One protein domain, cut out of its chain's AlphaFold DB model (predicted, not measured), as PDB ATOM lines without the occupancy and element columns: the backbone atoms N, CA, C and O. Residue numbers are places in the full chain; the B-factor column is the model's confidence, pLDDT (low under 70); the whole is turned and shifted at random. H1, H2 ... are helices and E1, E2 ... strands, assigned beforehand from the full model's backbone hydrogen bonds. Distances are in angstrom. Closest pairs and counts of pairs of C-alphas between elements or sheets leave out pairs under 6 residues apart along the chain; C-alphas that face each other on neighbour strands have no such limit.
ATOM      1  N   MET A 120     186.571 179.647 126.056       91.44
ATOM      2  CA  MET A 120     185.605 179.347 124.995       91.44
ATOM      3  C   MET A 120     184.767 178.108 125.325       91.44
ATOM      4  O   MET A 120     183.556 178.146 125.131       91.44
ATOM      5  N   LEU A 121     185.359 177.048 125.886       89.12
ATOM      6  CA  LEU A 121     184.598 175.879 126.348       89.12
ATOM      7  C   LEU A 121     183.560 176.261 127.413       89.12
ATOM      8  O   LEU A 121     182.404 175.856 127.317       89.12
ATOM      9  N   ASN A 122     183.943 177.090 128.384       84.38
ATOM     10  CA  ASN A 122     183.058 177.506 129.474       84.38
ATOM     11  C   ASN A 122     181.932 178.453 129.027       84.38
ATOM     12  O   ASN A 122     180.868 178.477 129.643       84.38
ATOM     13  N   GLU A 123     182.151 179.245 127.975       85.69
ATOM     14  CA  GLU A 123     181.178 180.226 127.476       85.69
ATOM     15  C   GLU A 123     180.336 179.705 126.294       85.69
ATOM     16  O   GLU A 123     179.382 180.369 125.884       85.69
ATOM     17  N   CYS A 124     180.640 178.531 125.727       88.75
ATOM     18  CA  CYS A 124     180.029 178.082 124.469       88.75
ATOM     19  C   CYS A 124     178.525 177.780 124.539       88.75
ATOM     20  O   CYS A 124     177.888 177.708 123.491       88.75
ATOM     21  N   THR A 125     177.941 177.627 125.727       85.44
ATOM     22  CA  THR A 125     176.487 177.469 125.913       85.44
ATOM     23  C   THR A 125     175.725 178.793 125.818       85.44
ATOM     24  O   THR A 125     174.516 178.790 125.627       85.44
ATOM     25  N   ILE A 126     176.412 179.929 125.959       80.44
ATOM     26  CA  ILE A 126     175.797 181.252 126.172       80.44
ATOM     27  C   ILE A 126     176.365 182.347 125.261       80.44
ATOM     28  O   ILE A 126     175.787 183.429 125.167       80.44
ATOM     29  N   ASN A 127     177.489 182.085 124.591       83.94
ATOM     30  CA  ASN A 127     178.175 183.011 123.698       83.94
ATOM     31  C   ASN A 127     178.283 182.402 122.292       83.94
ATOM     32  O   ASN A 127     178.901 181.355 122.099       83.94
ATOM     33  N   GLU A 128     177.711 183.086 121.301       86.25
ATOM     34  CA  GLU A 128     177.674 182.636 119.906       86.25
ATOM     35  C   GLU A 128     179.075 182.484 119.289       86.25
ATOM     36  O   GLU A 128     179.324 181.532 118.554       86.25
ATOM     37  N   GLN A 129     180.023 183.360 119.639       89.31
ATOM     38  CA  GLN A 129     181.405 183.269 119.156       89.31
ATOM     39  C   GLN A 129     182.125 182.062 119.760       89.31
ATOM     40  O   GLN A 129     182.808 181.326 119.048       89.31
ATOM     41  N   ALA A 130     181.936 181.826 121.060       91.31
ATOM     42  CA  ALA A 130     182.496 180.662 121.741       91.31
ATOM     43  C   ALA A 130     181.884 179.358 121.206       91.31
ATOM     44  O   ALA A 130     182.598 178.387 120.957       91.31
ATOM     45  N   ARG A 131     180.573 179.351 120.941       92.31
ATOM     46  CA  ARG A 131     179.882 178.240 120.281       92.31
ATOM     47  C   ARG A 131     180.448 177.962 118.895       92.31
ATOM     48  O   ARG A 131     180.771 176.815 118.603       92.31
ATOM     49  N   ALA A 132     180.587 178.991 118.061       93.69
ATOM     50  CA  ALA A 132     181.148 178.859 116.721       93.69
ATOM     51  C   ALA A 132     182.576 178.297 116.767       93.69
ATOM     52  O   ALA A 132     182.903 177.391 116.005       93.69
ATOM     53  N   TYR A 133     183.395 178.766 117.714       95.00
ATOM     54  CA  TYR A 133     184.731 178.225 117.945       95.00
ATOM     55  C   TYR A 133     184.708 176.728 118.282       95.00
ATOM     56  O   TYR A 133     185.413 175.946 117.649       95.00
ATOM     57  N   VAL A 134     183.888 176.315 119.254       94.88
ATOM     58  CA  VAL A 134     183.782 174.907 119.669       94.88
ATOM     59  C   VAL A 134     183.292 174.030 118.517       94.88
ATOM     60  O   VAL A 134     183.890 172.991 118.245       94.88
ATOM     61  N   MET A 135     182.252 174.464 117.805       95.25
ATOM     62  CA  MET A 135     181.710 173.754 116.641       95.25
ATOM     63  C   MET A 135     182.768 173.571 115.546       95.25
ATOM     64  O   MET A 135     182.920 172.473 115.016       95.25
ATOM     65  N   GLU A 136     183.546 174.615 115.253       95.31
ATOM     66  CA  GLU A 136     184.627 174.541 114.270       95.31
ATOM     67  C   GLU A 136     185.740 173.590 114.726       95.31
ATOM     68  O   GLU A 136     186.216 172.773 113.944       95.31
ATOM     69  N   ARG A 137     186.122 173.611 116.009       94.44
ATOM     70  CA  ARG A 137     187.119 172.671 116.555       94.44
ATOM     71  C   ARG A 137     186.671 171.218 116.436       94.44
ATOM     72  O   ARG A 137     187.475 170.378 116.036       94.44
ATOM     73  N   ILE A 138     185.404 170.931 116.730       95.56
ATOM     74  CA  ILE A 138     184.821 169.601 116.523       95.56
ATOM     75  C   ILE A 138     184.931 169.230 115.042       95.56
ATOM     76  O   ILE A 138     185.494 168.187 114.710       95.56
ATOM     77  N   ARG A 139     184.491 170.116 114.142       95.00
ATOM     78  CA  ARG A 139     184.541 169.894 112.693       95.00
ATOM     79  C   ARG A 139     185.960 169.592 112.192       95.00
ATOM     80  O   ARG A 139     186.145 168.661 111.412       95.00
ATOM     81  N   GLN A 140     186.973 170.295 112.700       93.06
ATOM     82  CA  GLN A 140     188.387 170.052 112.373       93.06
ATOM     83  C   GLN A 140     188.874 168.656 112.791       93.06
ATOM     84  O   GLN A 140     189.660 168.033 112.075       93.06
ATOM     85  N   VAL A 141     188.406 168.129 113.927       93.31
ATOM     86  CA  VAL A 141     188.704 166.745 114.329       93.31
ATOM     87  C   VAL A 141     187.990 165.755 113.410       93.31
ATOM     88  O   VAL A 141     188.593 164.765 112.995       93.31
ATOM     89  N   LEU A 142     186.740 166.041 113.041       93.06
ATOM     90  CA  LEU A 142     185.930 165.187 112.171       93.06
ATOM     91  C   LEU A 142     186.510 165.056 110.753       93.06
ATOM     92  O   LEU A 142     186.358 163.999 110.150       93.06
ATOM     93  N   LEU A 143     187.249 166.055 110.254       92.06
ATOM     94  CA  LEU A 143     187.974 165.972 108.973       92.06
ATOM     95  C   LEU A 143     189.025 164.850 108.926       92.06
ATOM     96  O   LEU A 143     189.446 164.448 107.841       92.06
ATOM     97  N   ARG A 144     189.463 164.333 110.083       91.44
ATOM     98  CA  ARG A 144     190.377 163.179 110.166       91.44
ATOM     99  C   ARG A 144     189.675 161.856 109.829       91.44
ATOM    100  O   ARG A 144     190.350 160.848 109.630       91.44
ATOM    101  N   PHE A 145     188.345 161.859 109.767       89.88
ATOM    102  CA  PHE A 145     187.504 160.703 109.486       89.88
ATOM    103  C   PHE A 145     186.893 160.816 108.087       89.88
ATOM    104  O   PHE A 145     186.637 161.905 107.577       89.88
ATOM    105  N   SER A 146     186.652 159.673 107.442       88.38
ATOM    106  CA  SER A 146     185.997 159.627 106.129       88.38
ATOM    107  C   SER A 146     184.479 159.733 106.299       88.38
ATOM    108  O   SER A 146     183.794 158.717 106.342       88.38
ATOM    109  N   LEU A 147     183.980 160.963 106.438       88.94
ATOM    110  CA  LEU A 147     182.562 161.281 106.631       88.94
ATOM    111  C   LEU A 147     181.991 161.999 105.405       88.94
ATOM    112  O   LEU A 147     182.673 162.804 104.768       88.94
ATOM    113  N   SER A 148     180.722 161.743 105.097       89.81
ATOM    114  CA  SER A 148     179.947 162.598 104.196       89.81
ATOM    115  C   SER A 148     179.673 163.968 104.832       89.81
ATOM    116  O   SER A 148     179.745 164.138 106.049       89.81
ATOM    117  N   GLU A 149     179.315 164.957 104.011       88.81
ATOM    118  CA  GLU A 149     178.963 166.300 104.495       88.81
ATOM    119  C   GLU A 149     177.759 166.269 105.459       88.81
ATOM    120  O   GLU A 149     177.736 166.979 106.464       88.81
ATOM    121  N   GLU A 150     176.785 165.391 105.197       89.94
ATOM    122  CA  GLU A 150     175.612 165.207 106.057       89.94
ATOM    123  C   GLU A 150     175.989 164.597 107.416       89.94
ATOM    124  O   GLU A 150     175.548 165.084 108.460       89.94
ATOM    125  N   GLU A 151     176.849 163.572 107.429       90.69
ATOM    126  CA  GLU A 151     177.361 162.983 108.671       90.69
ATOM    127  C   GLU A 151     178.207 163.977 109.463       90.69
ATOM    128  O   GLU A 151     178.086 164.036 110.686       90.69
ATOM    129  N   MET A 152     179.032 164.775 108.783       92.19
ATOM    130  CA  MET A 152     179.873 165.786 109.414       92.19
ATOM    131  C   MET A 152     179.036 166.835 110.142       92.19
ATOM    132  O   MET A 152     179.310 167.133 111.306       92.19
ATOM    133  N   GLU A 153     177.993 167.361 109.499       92.44
ATOM    134  CA  GLU A 153     177.103 168.345 110.119       92.44
ATOM    135  C   GLU A 153     176.308 167.726 111.278       92.44
ATOM    136  O   GLU A 153     176.236 168.295 112.374       92.44
ATOM    137  N   ARG A 154     175.758 166.523 111.066       93.25
ATOM    138  CA  ARG A 154     174.998 165.780 112.078       93.25
ATOM    139  C   ARG A 154     175.844 165.493 113.318       93.25
ATOM    140  O   ARG A 154     175.420 165.817 114.427       93.25
ATOM    141  N   TYR A 155     177.033 164.918 113.146       94.44
ATOM    142  CA  TYR A 155     177.926 164.577 114.253       94.44
ATOM    143  C   TYR A 155     178.499 165.817 114.930       94.44
ATOM    144  O   TYR A 155     178.551 165.837 116.154       94.44
ATOM    145  N   THR A 156     178.838 166.879 114.192       95.31
ATOM    146  CA  THR A 156     179.273 168.144 114.811       95.31
ATOM    147  C   THR A 156     178.220 168.673 115.784       95.31
ATOM    148  O   THR A 156     178.527 168.919 116.950       95.31
ATOM    149  N   ARG A 157     176.959 168.784 115.338       94.12
ATOM    150  CA  ARG A 157     175.853 169.261 116.187       94.12
ATOM    151  C   ARG A 157     175.586 168.339 117.370       94.12
ATOM    152  O   ARG A 157     175.370 168.827 118.476       94.12
ATOM    153  N   GLN A 158     175.592 167.028 117.139       93.31
ATOM    154  CA  GLN A 158     175.306 166.038 118.175       93.31
ATOM    155  C   GLN A 158     176.395 166.019 119.256       93.31
ATOM    156  O   GLN A 158     176.083 166.101 120.440       93.31
ATOM    157  N   ILE A 159     177.668 165.985 118.857       95.00
ATOM    158  CA  ILE A 159     178.811 165.996 119.778       95.00
ATOM    159  C   ILE A 159     178.849 167.311 120.558       95.00
ATOM    160  O   ILE A 159     179.062 167.292 121.771       95.00
ATOM    161  N   TYR A 160     178.598 168.445 119.891       95.38
ATOM    162  CA  TYR A 160     178.455 169.722 120.582       95.38
ATOM    163  C   TYR A 160     177.363 169.636 121.646       95.38
ATOM    164  O   TYR A 160     177.669 169.850 122.813       95.38
ATOM    165  N   ALA A 161     176.131 169.272 121.277       94.50
ATOM    166  CA  ALA A 161     175.006 169.224 122.207       94.50
ATOM    167  C   ALA A 161     175.291 168.307 123.410       94.50
ATOM    168  O   ALA A 161     175.136 168.738 124.554       94.50
ATOM    169  N   ASP A 162     175.762 167.083 123.166       92.00
ATOM    170  CA  ASP A 162     175.957 166.060 124.199       92.00
ATOM    171  C   ASP A 162     177.054 166.452 125.213       92.00
ATOM    172  O   ASP A 162     176.875 166.296 126.429       92.00
ATOM    173  N   PHE A 163     178.182 166.999 124.740       91.44
ATOM    174  CA  PHE A 163     179.379 167.188 125.574       91.44
ATOM    175  C   PHE A 163     179.653 168.631 125.996       91.44
ATOM    176  O   PHE A 163     180.113 168.844 127.118       91.44
ATOM    177  N   TYR A 164     179.342 169.610 125.149       92.19
ATOM    178  CA  TYR A 164     179.692 171.019 125.374       92.19
ATOM    179  C   TYR A 164     178.456 171.922 125.511       92.19
ATOM    180  O   TYR A 164     178.505 172.950 126.177       92.19
ATOM    181  N   GLY A 165     177.331 171.513 124.927       92.81
ATOM    182  CA  GLY A 165     176.058 172.217 124.905       92.81
ATOM    183  C   GLY A 165     175.090 171.758 125.996       92.81
ATOM    184  O   GLY A 165     175.464 171.242 127.048       92.81
ATOM    185  N   MET A 166     173.799 171.920 125.740       94.19
ATOM    186  CA  MET A 166     172.718 171.672 126.700       94.19
ATOM    187  C   MET A 166     172.097 170.264 126.592       94.19
ATOM    188  O   MET A 166     171.007 170.014 127.109       94.19
ATOM    189  N   GLY A 167     172.787 169.319 125.945       94.75
ATOM    190  CA  GLY A 167     172.347 167.931 125.782       94.75
ATOM    191  C   GLY A 167     170.999 167.843 125.072       94.75
ATOM    192  O   GLY A 167     170.744 168.546 124.093       94.75
ATOM    193  N   VAL A 168     170.089 167.030 125.615       95.31
ATOM    194  CA  VAL A 168     168.712 166.896 125.103       95.31
ATOM    195  C   VAL A 168     167.929 168.213 125.081       95.31
ATOM    196  O   VAL A 168     166.990 168.345 124.295       95.31
ATOM    197  N   LEU A 169     168.314 169.193 125.909       96.38
ATOM    198  CA  LEU A 169     167.663 170.500 125.979       96.38
ATOM    199  C   LEU A 169     168.119 171.452 124.867       96.38
ATOM    200  O   LEU A 169     167.491 172.489 124.706       96.38
ATOM    201  N   GLN A 170     169.172 171.129 124.102       95.00
ATOM    202  CA  GLN A 170     169.786 172.054 123.139       95.00
ATOM    203  C   GLN A 170     168.772 172.671 122.169       95.00
ATOM    204  O   GLN A 170     168.800 173.871 121.936       95.00
ATOM    205  N   GLU A 171     167.846 171.870 121.643       94.12
ATOM    206  CA  GLU A 171     166.838 172.335 120.683       94.12
ATOM    207  C   GLU A 171     165.899 173.396 121.279       94.12
ATOM    208  O   GLU A 171     165.664 174.431 120.661       94.12
ATOM    209  N   ILE A 172     165.401 173.177 122.500       95.12
ATOM    210  CA  ILE A 172     164.495 174.115 123.184       95.12
ATOM    211  C   ILE A 172     165.246 175.288 123.843       95.12
ATOM    212  O   ILE A 172     164.693 176.378 124.012       95.12
ATOM    213  N   ASP A 173     166.520 175.099 124.192       92.38
ATOM    214  CA  ASP A 173     167.418 176.157 124.672       92.38
ATOM    215  C   ASP A 173     167.824 177.105 123.528       92.38
ATOM    216  O   ASP A 173     167.918 178.312 123.739       92.38
ATOM    217  N   ASP A 174     167.908 176.613 122.291       90.38
ATOM    218  CA  ASP A 174     168.159 177.438 121.103       90.38
ATOM    219  C   ASP A 174     166.894 178.119 120.553       90.38
ATOM    220  O   ASP A 174     166.988 179.171 119.922       90.38
ATOM    221  N   ASP A 175     165.705 177.560 120.800       90.38
ATOM    222  CA  ASP A 175     164.448 178.096 120.266       90.38
ATOM    223  C   ASP A 175     164.097 179.468 120.895       90.38
ATOM    224  O   ASP A 175     163.812 179.548 122.099       90.38
ATOM    225  N   PRO A 176     164.084 180.572 120.121       83.50
ATOM    226  CA  PRO A 176     163.821 181.914 120.642       83.50
ATOM    227  C   PRO A 176     162.380 182.122 121.133       83.50
ATOM    228  O   PRO A 176     162.129 183.089 121.858       83.50
ATOM    229  N   ASP A 177     161.441 181.251 120.755       85.06
ATOM    230  CA  ASP A 177     160.042 181.310 121.190       85.06
ATOM    231  C   ASP A 177     159.804 180.600 122.534       85.06
ATOM    232  O   ASP A 177     158.740 180.762 123.151       85.06
ATOM    233  N   VAL A 178     160.777 179.811 123.000       90.19
ATOM    234  CA  VAL A 178     160.745 179.170 124.317       90.19
ATOM    235  C   VAL A 178     161.110 180.203 125.381       90.19
ATOM    236  O   VAL A 178     162.159 180.838 125.332       90.19
ATOM    237  N   GLY A 179     160.219 180.392 126.354       85.69
ATOM    238  CA  GLY A 179     160.416 181.310 127.477       85.69
ATOM    239  C   GLY A 179     160.917 180.642 128.750       85.69
ATOM    240  O   GLY A 179     161.657 181.258 129.511       85.69
ATOM    241  N   GLU A 180     160.513 179.399 128.996       91.25
ATOM    242  CA  GLU A 180     160.872 178.662 130.209       91.25
ATOM    243  C   GLU A 180     161.115 177.191 129.881       91.25
ATOM    244  O   GLU A 180     160.432 176.633 129.022       91.25
ATOM    245  N   ILE A 181     162.069 176.572 130.570       96.12
ATOM    246  CA  ILE A 181     162.383 175.143 130.506       96.12
ATOM    247  C   ILE A 181     162.413 174.627 131.943       96.12
ATOM    248  O   ILE A 181     163.090 175.204 132.793       96.12
ATOM    249  N   MET A 182     161.691 173.546 132.216       97.19
ATOM    250  CA  MET A 182     161.615 172.912 133.529       97.19
ATOM    251  C   MET A 182     161.984 171.440 133.406       97.19
ATOM    252  O   MET A 182     161.393 170.709 132.612       97.19
ATOM    253  N   VAL A 183     162.939 171.007 134.215       97.69
ATOM    254  CA  VAL A 183     163.487 169.652 134.233       97.69
ATOM    255  C   VAL A 183     163.294 169.080 135.627       97.69
ATOM    256  O   VAL A 183     163.704 169.710 136.599       97.69
ATOM    257  N   ASN A 184     162.702 167.888 135.718       95.69
ATOM    258  CA  ASN A 184     162.537 167.149 136.969       95.69
ATOM    259  C   ASN A 184     163.081 165.729 136.786       95.69
ATOM    260  O   ASN A 184     162.496 164.936 136.051       95.69
ATOM    261  N   GLY A 185     164.223 165.426 137.397       95.00
ATOM    262  CA  GLY A 185     164.901 164.133 137.347       95.00
ATOM    263  C   GLY A 185     164.742 163.356 138.650       95.00
ATOM    264  O   GLY A 185     165.197 163.792 139.705       95.00
ATOM    265  N   PHE A 186     164.144 162.176 138.575       91.81
ATOM    266  CA  PHE A 186     163.887 161.289 139.704       91.81
ATOM    267  C   PHE A 186     164.813 160.078 139.632       91.81
ATOM    268  O   PHE A 186     165.060 159.560 138.547       91.81
ATOM    269  N   VAL A 187     165.311 159.604 140.777       89.31
ATOM    270  CA  VAL A 187     166.228 158.445 140.839       89.31
ATOM    271  C   VAL A 187     165.519 157.168 141.304       89.31
ATOM    272  O   VAL A 187     165.938 156.067 140.952       89.31
ATOM    273  N   TYR A 188     164.429 157.300 142.064       81.00
ATOM    274  CA  TYR A 188     163.669 156.184 142.623       81.00
ATOM    275  C   TYR A 188     162.271 156.089 141.985       81.00
ATOM    276  O   TYR A 188     161.627 157.126 141.812       81.00
ATOM    277  N   PRO A 189     161.760 154.881 141.660       84.56
ATOM    278  CA  PRO A 189     162.399 153.559 141.783       84.56
ATOM    279  C   PRO A 189     163.437 153.258 140.687       84.56
ATOM    280  O   PRO A 189     164.251 152.351 140.837       84.56
ATOM    281  N   SER A 190     163.417 154.018 139.597       89.12
ATOM    282  CA  SER A 190     164.423 154.016 138.540       89.12
ATOM    283  C   SER A 190     164.587 155.432 138.000       89.12
ATOM    284  O   SER A 190     163.682 156.265 138.140       89.12
ATOM    285  N   PHE A 191     165.736 155.696 137.371       92.19
ATOM    286  CA  PHE A 191     165.984 156.999 136.771       92.19
ATOM    287  C   PHE A 191     164.946 157.302 135.688       92.19
ATOM    288  O   PHE A 191     164.814 156.557 134.716       92.19
ATOM    289  N   HIS A 192     164.224 158.403 135.861       92.56
ATOM    290  CA  HIS A 192     163.363 158.982 134.839       92.56
ATOM    291  C   HIS A 192     163.383 160.499 134.967       92.56
ATOM    292  O   HIS A 192     163.596 161.043 136.050       92.56
ATOM    293  N   CYS A 193     163.170 161.191 133.854       94.88
ATOM    294  CA  CYS A 193     163.169 162.639 133.847       94.88
ATOM    295  C   CYS A 193     162.002 163.174 133.021       94.88
ATOM    296  O   CYS A 193     161.796 162.773 131.875       94.88
ATOM    297  N   ASP A 194     161.246 164.089 133.616       94.88
ATOM    298  CA  ASP A 194     160.199 164.830 132.935       94.88
ATOM    299  C   ASP A 194     160.694 166.229 132.592       94.88
ATOM    300  O   ASP A 194     161.157 166.978 133.457       94.88
ATOM    301  N   ILE A 195     160.546 166.590 131.319       97.88
ATOM    302  CA  ILE A 195     160.937 167.893 130.797       97.88
ATOM    303  C   ILE A 195     159.689 168.592 130.263       97.88
ATOM    304  O   ILE A 195     158.898 168.026 129.504       97.88
ATOM    305  N   TYR A 196     159.517 169.843 130.665       97.12
ATOM    306  CA  TYR A 196     158.483 170.739 130.171       97.12
ATOM    307  C   TYR A 196     159.130 172.018 129.666       97.12
ATOM    308  O   TYR A 196     160.179 172.427 130.154       97.12
ATOM    309  N   TYR A 197     158.478 172.682 128.727       96.00
ATOM    310  CA  TYR A 197     158.866 174.019 128.307       96.00
ATOM    311  C   TYR A 197     157.631 174.877 128.059       96.00
ATOM    312  O   TYR A 197     156.531 174.362 127.846       96.00
ATOM    313  N   VAL A 198     157.798 176.194 128.117       85.62
ATOM    314  CA  VAL A 198     156.741 177.159 127.813       85.62
ATOM    315  C   VAL A 198     157.068 177.842 126.497       85.62
ATOM    316  O   VAL A 198     158.044 178.587 126.417       85.62
ATOM    317  N   LYS A 199     156.231 177.633 125.479       87.06
ATOM    318  CA  LYS A 199     156.329 178.294 124.170       87.06
ATOM    319  C   LYS A 199     155.027 179.032 123.883       87.06
ATOM    320  O   LYS A 199     153.944 178.492 124.093       87.06
ATOM    321  N   HIS A 200     155.126 180.301 123.486       79.06
ATOM    322  CA  HIS A 200     153.968 181.194 123.298       79.06
ATOM    323  C   HIS A 200     152.975 181.203 124.485       79.06
ATOM    324  O   HIS A 200     151.763 181.280 124.299       79.06
ATOM    325  N   GLY A 201     153.488 181.106 125.718       70.19
ATOM    326  CA  GLY A 201     152.682 181.110 126.945       70.19
ATOM    327  C   GLY A 201     152.000 179.782 127.293       70.19
ATOM    328  O   GLY A 201     151.372 179.697 128.346       70.19
ATOM    329  N   GLN A 202     152.147 178.745 126.463       76.88
ATOM    330  CA  GLN A 202     151.596 177.415 126.712       76.88
ATOM    331  C   GLN A 202     152.677 176.470 127.231       76.88
ATOM    332  O   GLN A 202     153.765 176.392 126.662       76.88
ATOM    333  N   LYS A 203     152.365 175.735 128.304       88.50
ATOM    334  CA  LYS A 203     153.241 174.697 128.857       88.50
ATOM    335  C   LYS A 203     153.068 173.400 128.066       88.50
ATOM    336  O   LYS A 203     151.963 172.868 127.989       88.50
ATOM    337  N   ILE A 204     154.165 172.882 127.530       95.81
ATOM    338  CA  ILE A 204     154.216 171.703 126.664       95.81
ATOM    339  C   ILE A 204     155.150 170.671 127.305       95.81
ATOM    340  O   ILE A 204     156.196 171.028 127.849       95.81
ATOM    341  N   ARG A 205     154.769 169.386 127.276       97.12
ATOM    342  CA  ARG A 205     155.662 168.282 127.665       97.12
ATOM    343  C   ARG A 205     156.615 168.000 126.509       97.12
ATOM    344  O   ARG A 205     156.160 167.821 125.383       97.12
ATOM    345  N   TYR A 206     157.909 167.969 126.793       97.44
ATOM    346  CA  TYR A 206     158.919 167.635 125.800       97.44
ATOM    347  C   TYR A 206     158.963 166.118 125.581       97.44
ATOM    348  O   TYR A 206     158.751 165.341 126.511       97.44
ATOM    349  N   ASP A 207     159.185 165.703 124.341       95.19
ATOM    350  CA  ASP A 207     159.177 164.302 123.911       95.19
ATOM    351  C   ASP A 207     160.510 163.588 124.183       95.19
ATOM    352  O   ASP A 207     160.540 162.365 124.330       95.19
ATOM    353  N   LYS A 208     161.607 164.344 124.295       94.81
ATOM    354  CA  LYS A 208     162.935 163.829 124.653       94.81
ATOM    355  C   LYS A 208     163.164 163.892 126.162       94.81
ATOM    356  O   LYS A 208     162.603 164.731 126.863       94.81
ATOM    357  N   THR A 209     164.037 163.017 126.657       95.50
ATOM    358  CA  THR A 209     164.441 162.963 128.067       95.50
ATOM    359  C   THR A 209     165.903 162.546 128.216       95.50
ATOM    360  O   THR A 209     166.482 161.965 127.294       95.50
ATOM    361  N   PHE A 210     166.492 162.848 129.372       94.62
ATOM    362  CA  PHE A 210     167.824 162.385 129.757       94.62
ATOM    363  C   PHE A 210     167.841 160.861 129.917       94.62
ATOM    364  O   PHE A 210     166.877 160.267 130.402       94.62
ATOM    365  N   ARG A 211     168.949 160.216 129.538       90.81
ATOM    366  CA  ARG A 211     169.085 158.749 129.582       90.81
ATOM    367  C   ARG A 211     169.684 158.249 130.892       90.81
ATOM    368  O   ARG A 211     169.479 157.092 131.251       90.81
ATOM    369  N   SER A 212     170.434 159.097 131.590       94.19
ATOM    370  CA  SER A 212     171.050 158.781 132.877       94.19
ATOM    371  C   SER A 212     171.160 160.010 133.775       94.19
ATOM    372  O   SER A 212     171.088 161.153 133.316       94.19
ATOM    373  N   LEU A 213     171.384 159.757 135.067       93.25
ATOM    374  CA  LEU A 213     171.663 160.808 136.039       93.25
ATOM    375  C   LEU A 213     172.936 161.588 135.681       93.25
ATOM    376  O   LEU A 213     172.942 162.809 135.788       93.25
ATOM    377  N   ASP A 214     173.978 160.911 135.196       92.81
ATOM    378  CA  ASP A 214     175.230 161.564 134.796       92.81
ATOM    379  C   ASP A 214     175.015 162.563 133.652       92.81
ATOM    380  O   ASP A 214     175.576 163.655 133.659       92.81
ATOM    381  N   GLU A 215     174.181 162.219 132.665       93.19
ATOM    382  CA  GLU A 215     173.846 163.123 131.560       93.19
ATOM    383  C   GLU A 215     173.143 164.388 132.074       93.19
ATOM    384  O   GLU A 215     173.505 165.504 131.695       93.19
ATOM    385  N   LEU A 216     172.186 164.210 132.990       95.00
ATOM    386  CA  LEU A 216     171.462 165.303 133.634       95.00
ATOM    387  C   LEU A 216     172.403 166.201 134.447       95.00
ATOM    388  O   LEU A 216     172.385 167.420 134.276       95.00
ATOM    389  N   LEU A 217     173.261 165.614 135.285       92.62
ATOM    390  CA  LEU A 217     174.206 166.349 136.131       92.62
ATOM    391  C   LEU A 217     175.261 167.109 135.320       92.62
ATOM    392  O   LEU A 217     175.629 168.230 135.682       92.62
ATOM    393  N   ASN A 218     175.711 166.543 134.200       91.62
ATOM    394  CA  ASN A 218     176.619 167.225 133.282       91.62
ATOM    395  C   ASN A 218     175.963 168.472 132.673       91.62
ATOM    396  O   ASN A 218     176.576 169.540 132.658       91.62
ATOM    397  N   VAL A 219     174.705 168.375 132.226       93.75
ATOM    398  CA  VAL A 219     173.967 169.543 131.718       93.75
ATOM    399  C   VAL A 219     173.710 170.570 132.818       93.75
ATOM    400  O   VAL A 219     173.889 171.760 132.576       93.75
ATOM    401  N   PHE A 220     173.357 170.140 134.031       93.12
ATOM    402  CA  PHE A 220     173.171 171.034 135.178       93.12
ATOM    403  C   PHE A 220     174.453 171.816 135.486       93.12
ATOM    404  O   PHE A 220     174.412 173.035 135.624       93.12
ATOM    405  N   SER A 221     175.599 171.133 135.506       89.44
ATOM    406  CA  SER A 221     176.905 171.756 135.744       89.44
ATOM    407  C   SER A 221     177.254 172.770 134.651       89.44
ATOM    408  O   SER A 221     177.620 173.905 134.953       89.44
ATOM    409  N   ARG A 222     177.055 172.420 133.371       89.50
ATOM    410  CA  ARG A 222     177.268 173.352 132.246       89.50
ATOM    411  C   ARG A 222     176.309 174.543 132.277       89.50
ATOM    412  O   ARG A 222     176.709 175.658 131.950       89.50
ATOM    413  N   ALA A 223     175.075 174.340 132.737       89.25
ATOM    414  CA  ALA A 223     174.078 175.394 132.881       89.25
ATOM    415  C   ALA A 223     174.451 176.461 133.921       89.25
ATOM    416  O   ALA A 223     173.849 177.536 133.874       89.25
ATOM    417  N   ILE A 224     175.406 176.188 134.823       87.25
ATOM    418  CA  ILE A 224     175.872 177.112 135.870       87.25
ATOM    419  C   ILE A 224     177.391 177.346 135.869       87.25
ATOM    420  O   ILE A 224     177.885 178.023 136.771       87.25
ATOM    421  N   ALA A 225     178.138 176.838 134.883       81.44
ATOM    422  CA  ALA A 225     179.609 176.842 134.879       81.44
ATOM    423  C   ALA A 225     180.236 178.246 135.034       81.44
ATOM    424  O   ALA A 225     181.314 178.405 135.600       81.44
ATOM    425  N   PHE A 226     179.535 179.296 134.601       72.56
ATOM    426  CA  PHE A 226     179.956 180.696 134.744       72.56
ATOM    427  C   PHE A 226     179.797 181.251 136.174       72.56
ATOM    428  O   PHE A 226     180.364 182.294 136.498       72.56
ATOM    429  N   SER A 227     179.000 180.603 137.029       70.50
ATOM    430  CA  SER A 227     178.574 181.157 138.321       70.50
ATOM    431  C   SER A 227     179.597 180.984 139.450       70.50
ATOM    432  O   SER A 227     179.357 181.464 140.553       70.50
ATOM    433  N   ARG A 228     180.748 180.335 139.186       69.06
ATOM    434  CA  ARG A 228     181.745 179.885 140.187       69.06
ATOM    435  C   ARG A 228     181.165 179.007 141.308       69.06
ATOM    436  O   ARG A 228     181.858 178.760 142.288       69.06
ATOM    437  N   LYS A 229     179.915 178.560 141.177       72.31
ATOM    438  CA  LYS A 229     179.250 177.645 142.103       72.31
ATOM    439  C   LYS A 229     179.383 176.228 141.563       72.31
ATOM    440  O   LYS A 229     179.200 176.001 140.367       72.31
ATOM    441  N   GLU A 230     179.665 175.291 142.453       73.94
ATOM    442  CA  GLU A 230     179.628 173.859 142.163       73.94
ATOM    443  C   GLU A 230     178.405 173.243 142.836       73.94
ATOM    444  O   GLU A 230     178.047 173.628 143.947       73.94
ATOM    445  N   LEU A 231     177.755 172.283 142.180       73.94
ATOM    446  CA  LEU A 231     176.636 171.563 142.784       73.94
ATOM    447  C   LEU A 231     177.171 170.620 143.858       73.94
ATOM    448  O   LEU A 231     177.901 169.679 143.554       73.94
ATOM    449  N   ASN A 232     176.800 170.865 145.113       73.62
ATOM    450  CA  ASN A 232     177.161 169.997 146.225       73.62
ATOM    451  C   ASN A 232     176.082 170.016 147.316       73.62
ATOM    452  O   ASN A 232     175.332 170.979 147.454       73.62
ATOM    453  N   SER A 233     176.016 168.940 148.096       67.00
ATOM    454  CA  SER A 233     174.998 168.720 149.130       67.00
ATOM    455  C   SER A 233     175.160 169.589 150.382       67.00
ATOM    456  O   SER A 233     174.255 169.647 151.210       67.00
ATOM    457  N   VAL A 234     176.308 170.253 150.552       62.59
ATOM    458  CA  VAL A 234     176.693 170.905 151.815       62.59
ATOM    459  C   VAL A 234     176.457 172.413 151.773       62.59
ATOM    460  O   VAL A 234     175.850 172.970 152.683       62.59
ATOM    461  N   GLU A 235     176.921 173.078 150.719       61.00
ATOM    462  CA  GLU A 235     176.898 174.537 150.563       61.00
ATOM    463  C   GLU A 235     175.947 174.989 149.446       61.00
ATOM    464  O   GLU A 235     175.451 176.118 149.464       61.00
ATOM    465  N   HIS A 236     175.666 174.120 148.469       71.31
ATOM    466  CA  HIS A 236     175.014 174.494 147.211       71.31
ATOM    467  C   HIS A 236     173.921 173.502 146.782       71.31
ATOM    468  O   HIS A 236     173.797 173.161 145.605       71.31
ATOM    469  N   ALA A 237     173.090 173.063 147.737       77.88
ATOM    470  CA  ALA A 237     171.937 172.210 147.442       77.88
ATOM    471  C   ALA A 237     170.842 172.947 146.637       77.88
ATOM    472  O   ALA A 237     170.049 172.321 145.931       77.88
ATOM    473  N   ILE A 238     170.824 174.282 146.734       85.44
ATOM    474  CA  ILE A 238     170.017 175.208 145.931       85.44
ATOM    475  C   ILE A 238     170.982 176.211 145.291       85.44
ATOM    476  O   ILE A 238     171.722 176.903 145.992       85.44
ATOM    477  N   VAL A 239     170.972 176.302 143.964       85.12
ATOM    478  CA  VAL A 239     171.828 177.204 143.193       85.12
ATOM    479  C   VAL A 239     170.981 178.096 142.305       85.12
ATOM    480  O   VAL A 239     170.379 177.642 141.336       85.12
ATOM    481  N   GLU A 240     171.029 179.394 142.585       84.00
ATOM    482  CA  GLU A 240     170.547 180.431 141.678       84.00
ATOM    483  C   GLU A 240     171.724 181.072 140.935       84.00
ATOM    484  O   GLU A 240     172.723 181.487 141.542       84.00
ATOM    485  N   ALA A 241     171.605 181.144 139.611       83.31
ATOM    486  CA  ALA A 241     172.608 181.698 138.714       83.31
ATOM    487  C   ALA A 241     171.956 182.463 137.551       83.31
ATOM    488  O   ALA A 241     170.838 182.169 137.130       83.31
ATOM    489  N   THR A 242     172.671 183.447 137.003       80.06
ATOM    490  CA  THR A 242     172.250 184.198 135.808       80.06
ATOM    491  C   THR A 242     173.305 184.061 134.719       80.06
ATOM    492  O   THR A 242     174.417 184.560 134.889       80.06
ATOM    493  N   ARG A 243     172.955 183.387 133.617       82.12
ATOM    494  CA  ARG A 243     173.817 183.184 132.440       82.12
ATOM    495  C   ARG A 243     174.234 184.523 131.823       82.12
ATOM    496  O   ARG A 243     173.580 185.542 132.033       82.12
ATOM    497  N   SER A 244     175.289 184.544 131.006       72.62
ATOM    498  CA  SER A 244     175.728 185.777 130.325       72.62
ATOM    499  C   SER A 244     174.690 186.317 129.334       72.62
ATOM    500  O   SER A 244     174.598 187.527 129.144       72.62
ATOM    501  N   ASN A 245     173.869 185.433 128.756       74.88
ATOM    502  CA  ASN A 245     172.701 185.792 127.950       74.88
ATOM    503  C   ASN A 245     171.493 186.256 128.801       74.88
ATOM    504  O   ASN A 245     170.452 186.588 128.245       74.88
ATOM    505  N   ARG A 246     171.657 186.335 130.133       76.25
ATOM    506  CA  ARG A 246     170.694 186.768 131.165       76.25
ATOM    507  C   ARG A 246     169.566 185.794 131.474       76.25
ATOM    508  O   ARG A 246     168.669 186.134 132.251       76.25
ATOM    509  N   ASP A 247     169.620 184.582 130.937       84.31
ATOM    510  CA  ASP A 247     168.729 183.522 131.387       84.31
ATOM    511  C   ASP A 247     168.981 183.252 132.871       84.31
ATOM    512  O   ASP A 247     170.125 183.146 133.327       84.31
ATOM    513  N   ARG A 248     167.901 183.115 133.634       84.44
ATOM    514  CA  ARG A 248     167.989 182.713 135.038       84.44
ATOM    515  C   ARG A 248     167.895 181.210 135.131       84.44
ATOM    516  O   ARG A 248     166.961 180.622 134.592       84.44
ATOM    517  N   VAL A 249     168.831 180.623 135.854       90.25
ATOM    518  CA  VAL A 249     168.901 179.194 136.114       90.25
ATOM    519  C   VAL A 249     168.757 178.991 137.613       90.25
ATOM    520  O   VAL A 249     169.512 179.563 138.397       90.25
ATOM    521  N   ASN A 250     167.777 178.185 138.000       90.31
ATOM    522  CA  ASN A 250     167.623 177.698 139.362       90.31
ATOM    523  C   ASN A 250     167.777 176.179 139.351       90.31
ATOM    524  O   ASN A 250     167.047 175.510 138.617       90.31
ATOM    525  N   ILE A 251     168.708 175.655 140.140       93.25
ATOM    526  CA  ILE A 251     168.961 174.223 140.294       93.25
ATOM    527  C   ILE A 251     168.763 173.834 141.753       93.25
ATOM    528  O   ILE A 251     169.266 174.502 142.650       93.25
ATOM    529  N   ILE A 252     168.063 172.726 141.979       90.69
ATOM    530  CA  ILE A 252     167.874 172.123 143.296       90.69
ATOM    531  C   ILE A 252     168.230 170.641 143.187       90.69
ATOM    532  O   ILE A 252     167.785 169.966 142.258       90.69
ATOM    533  N   ILE A 253     169.041 170.140 144.115       90.38
ATOM    534  CA  ILE A 253     169.471 168.734 144.157       90.38
ATOM    535  C   ILE A 253     168.901 168.007 145.399       90.38
ATOM    536  O   ILE A 253     168.380 168.675 146.299       90.38
ATOM    537  N   PRO A 254     168.994 166.660 145.473       82.94
ATOM    538  CA  PRO A 254     168.308 165.831 146.473       82.94
ATOM    539  C   PRO A 254     168.506 166.040 147.988       82.94
ATOM    540  O   PRO A 254     167.960 165.258 148.752       82.94
ATOM    541  N   ASP A 255     169.191 167.061 148.481       79.56
ATOM    542  CA  ASP A 255     169.234 167.359 149.928       79.56
ATOM    543  C   ASP A 255     168.237 168.455 150.335       79.56
ATOM    544  O   ASP A 255     167.891 168.601 151.507       79.56
ATOM    545  N   ALA A 256     167.738 169.206 149.347       80.19
ATOM    546  CA  ALA A 256     166.736 170.257 149.515       80.19
ATOM    547  C   ALA A 256     165.410 169.956 148.785       80.19
ATOM    548  O   ALA A 256     164.442 170.705 148.927       80.19
ATOM    549  N   ALA A 257     165.348 168.869 148.012       83.81
ATOM    550  CA  ALA A 257     164.160 168.393 147.305       83.81
ATOM    551  C   ALA A 257     164.180 166.860 147.179       83.81
ATOM    552  O   ALA A 257     165.208 166.228 147.371       83.81
ATOM    553  N   GLU A 258     163.060 166.245 146.797       84.69
ATOM    554  CA  GLU A 258     162.988 164.789 146.559       84.69
ATOM    555  C   GLU A 258     163.603 164.351 145.211       84.69
ATOM    556  O   GLU A 258     163.683 163.162 144.903       84.69
ATOM    557  N   SER A 259     164.000 165.306 144.366       90.56
ATOM    558  CA  SER A 259     164.446 165.077 142.987       90.56
ATOM    559  C   SER A 259     165.446 166.145 142.537       90.56
ATOM    560  O   SER A 259     165.644 167.152 143.217       90.56
ATOM    561  N   TYR A 260     166.080 165.923 141.386       93.94
ATOM    562  CA  TYR A 260     166.911 166.920 140.715       93.94
ATOM    563  C   TYR A 260     166.025 167.850 139.892       93.94
ATOM    564  O   TYR A 260     165.372 167.411 138.946       93.94
ATOM    565  N   ILE A 261     166.019 169.135 140.220       94.56
ATOM    566  CA  ILE A 261     165.171 170.132 139.571       94.56
ATOM    567  C   ILE A 261     166.064 171.174 138.915       94.56
ATOM    568  O   ILE A 261     166.978 171.694 139.549       94.56
ATOM    569  N   MET A 262     165.777 171.520 137.662       95.75
ATOM    570  CA  MET A 262     166.337 172.709 137.022       95.75
ATOM    571  C   MET A 262     165.231 173.498 136.338       95.75
ATOM    572  O   MET A 262     164.455 172.952 135.558       95.75
ATOM    573  N   ASN A 263     165.201 174.801 136.591       94.12
ATOM    574  CA  ASN A 263     164.339 175.745 135.899       94.12
ATOM    575  C   ASN A 263     165.205 176.791 135.203       94.12
ATOM    576  O   ASN A 263     165.967 177.501 135.859       94.12
ATOM    577  N   ILE A 264     165.068 176.895 133.885       92.50
ATOM    578  CA  ILE A 264     165.675 177.950 133.077       92.50
ATOM    579  C   ILE A 264     164.553 178.893 132.664       92.50
ATOM    580  O   ILE A 264     163.650 178.502 131.928       92.50
ATOM    581  N   ARG A 265     164.605 180.144 133.116       87.81
ATOM    582  CA  ARG A 265     163.753 181.218 132.604       87.81
ATOM    583  C   ARG A 265     164.572 182.033 131.618       87.81
ATOM    584  O   ARG A 265     165.444 182.803 132.031       87.81
ATOM    585  N   LYS A 266     164.284 181.842 130.333       85.25
ATOM    586  CA  LYS A 266     165.009 182.477 129.238       85.25
ATOM    587  C   LYS A 266     164.738 183.976 129.216       85.25
ATOM    588  O   LYS A 266     163.609 184.434 129.430       85.25
TER     589      LYS A 266
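Overview. This is residues 120 to 266 of the 517 residues of the protein "T2SP_E domain-containing protein" of Geobacillus subterraneus (UniProt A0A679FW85). A six-stranded antiparallel sheet makes a twisted wall with one face covered by helices H5 and H4 and no named helix over the other. Beyond these two helices, H2 and H3 fold back on each other as a V-shaped arm that reaches away from the sheet, with short H1 between H2 and H5. The printed part has 147 residues, with five named helices and six named strands in the order H1 H2 H3 H4 E1 E2 E3 H5 E4 E5 E6; the sheet runs E3 E2 E1 E6 E5 E4. The class is mixed, helices and strands; the whole is compact, with a radius of gyration of the C-alphas of 15.9 A and spans of 48 by 32 by 32 A.

Along the chain. In the sheet, E1 is residues 178 to 186, 23.8 A long, E2 192 to 199, 23.2 A, E3 202 to 205, E4 238 to 242, E5 248 to 252, and E6 260 to 265, 16.7 A, ending at C-alpha 265 (163.753, 181.218, 132.604). H5 is residues 213 to 227, 21.6 A, and H4 is 167 to 174. H3 is residues 149 to 164, 21.4 A, H2 128 to 142, 20.8 A, and H1 120 to 123, beginning at C-alpha 120 (185.605, 179.347, 124.995).

Arrangement. E1 E2 E3 and E4 E5 E6 are two meanders, each strand the antiparallel neighbour of the one before. E1 and E6 are antiparallel at 177 degrees, with N 183 and O 262 at 2.8 A, within hydrogen-bond range. In the hairpin of E1 and E2, N 184 and O 194 are 2.9 A apart; in that of E4 and E5, N 239 and O 251 are 2.8 A apart. H4 and H5 are on the same face, making two layers, helices on one face of a sheet. H5 runs slantwise to the strands, at 47 degrees to E1 on the local plane, with a height over the sheet of 9.3 A. H4 runs along the strands at a height of 10.0 A. H5 touches H1, the closest C-alphas being those of Asn 122 and Ala 225, 6.4 A. H2 touches H3 at a steep tilt of 58 degrees, opposite ways, closest at the C-alphas of Arg 139 and Thr 156, 5.9 A. H3 and H4 touch only at the corner, closest at the C-alphas of Ala 161 and Gly 167, 4.6 A. In H2 and H3 every O i to N i+4 pair is within hydrogen-bond range, in H4 2 of 4 and in H5 9 of 11; H1 is too short for such a pair.

Size, cuts and confidence. The two C-alphas farthest apart, those of Ser 146 and Ala 256, are 48.6 A apart. The printed part has no cut, and no link is long. Mean pLDDT of the printed part is 88.6; residue 228 and residues 233 to 235 are under 70.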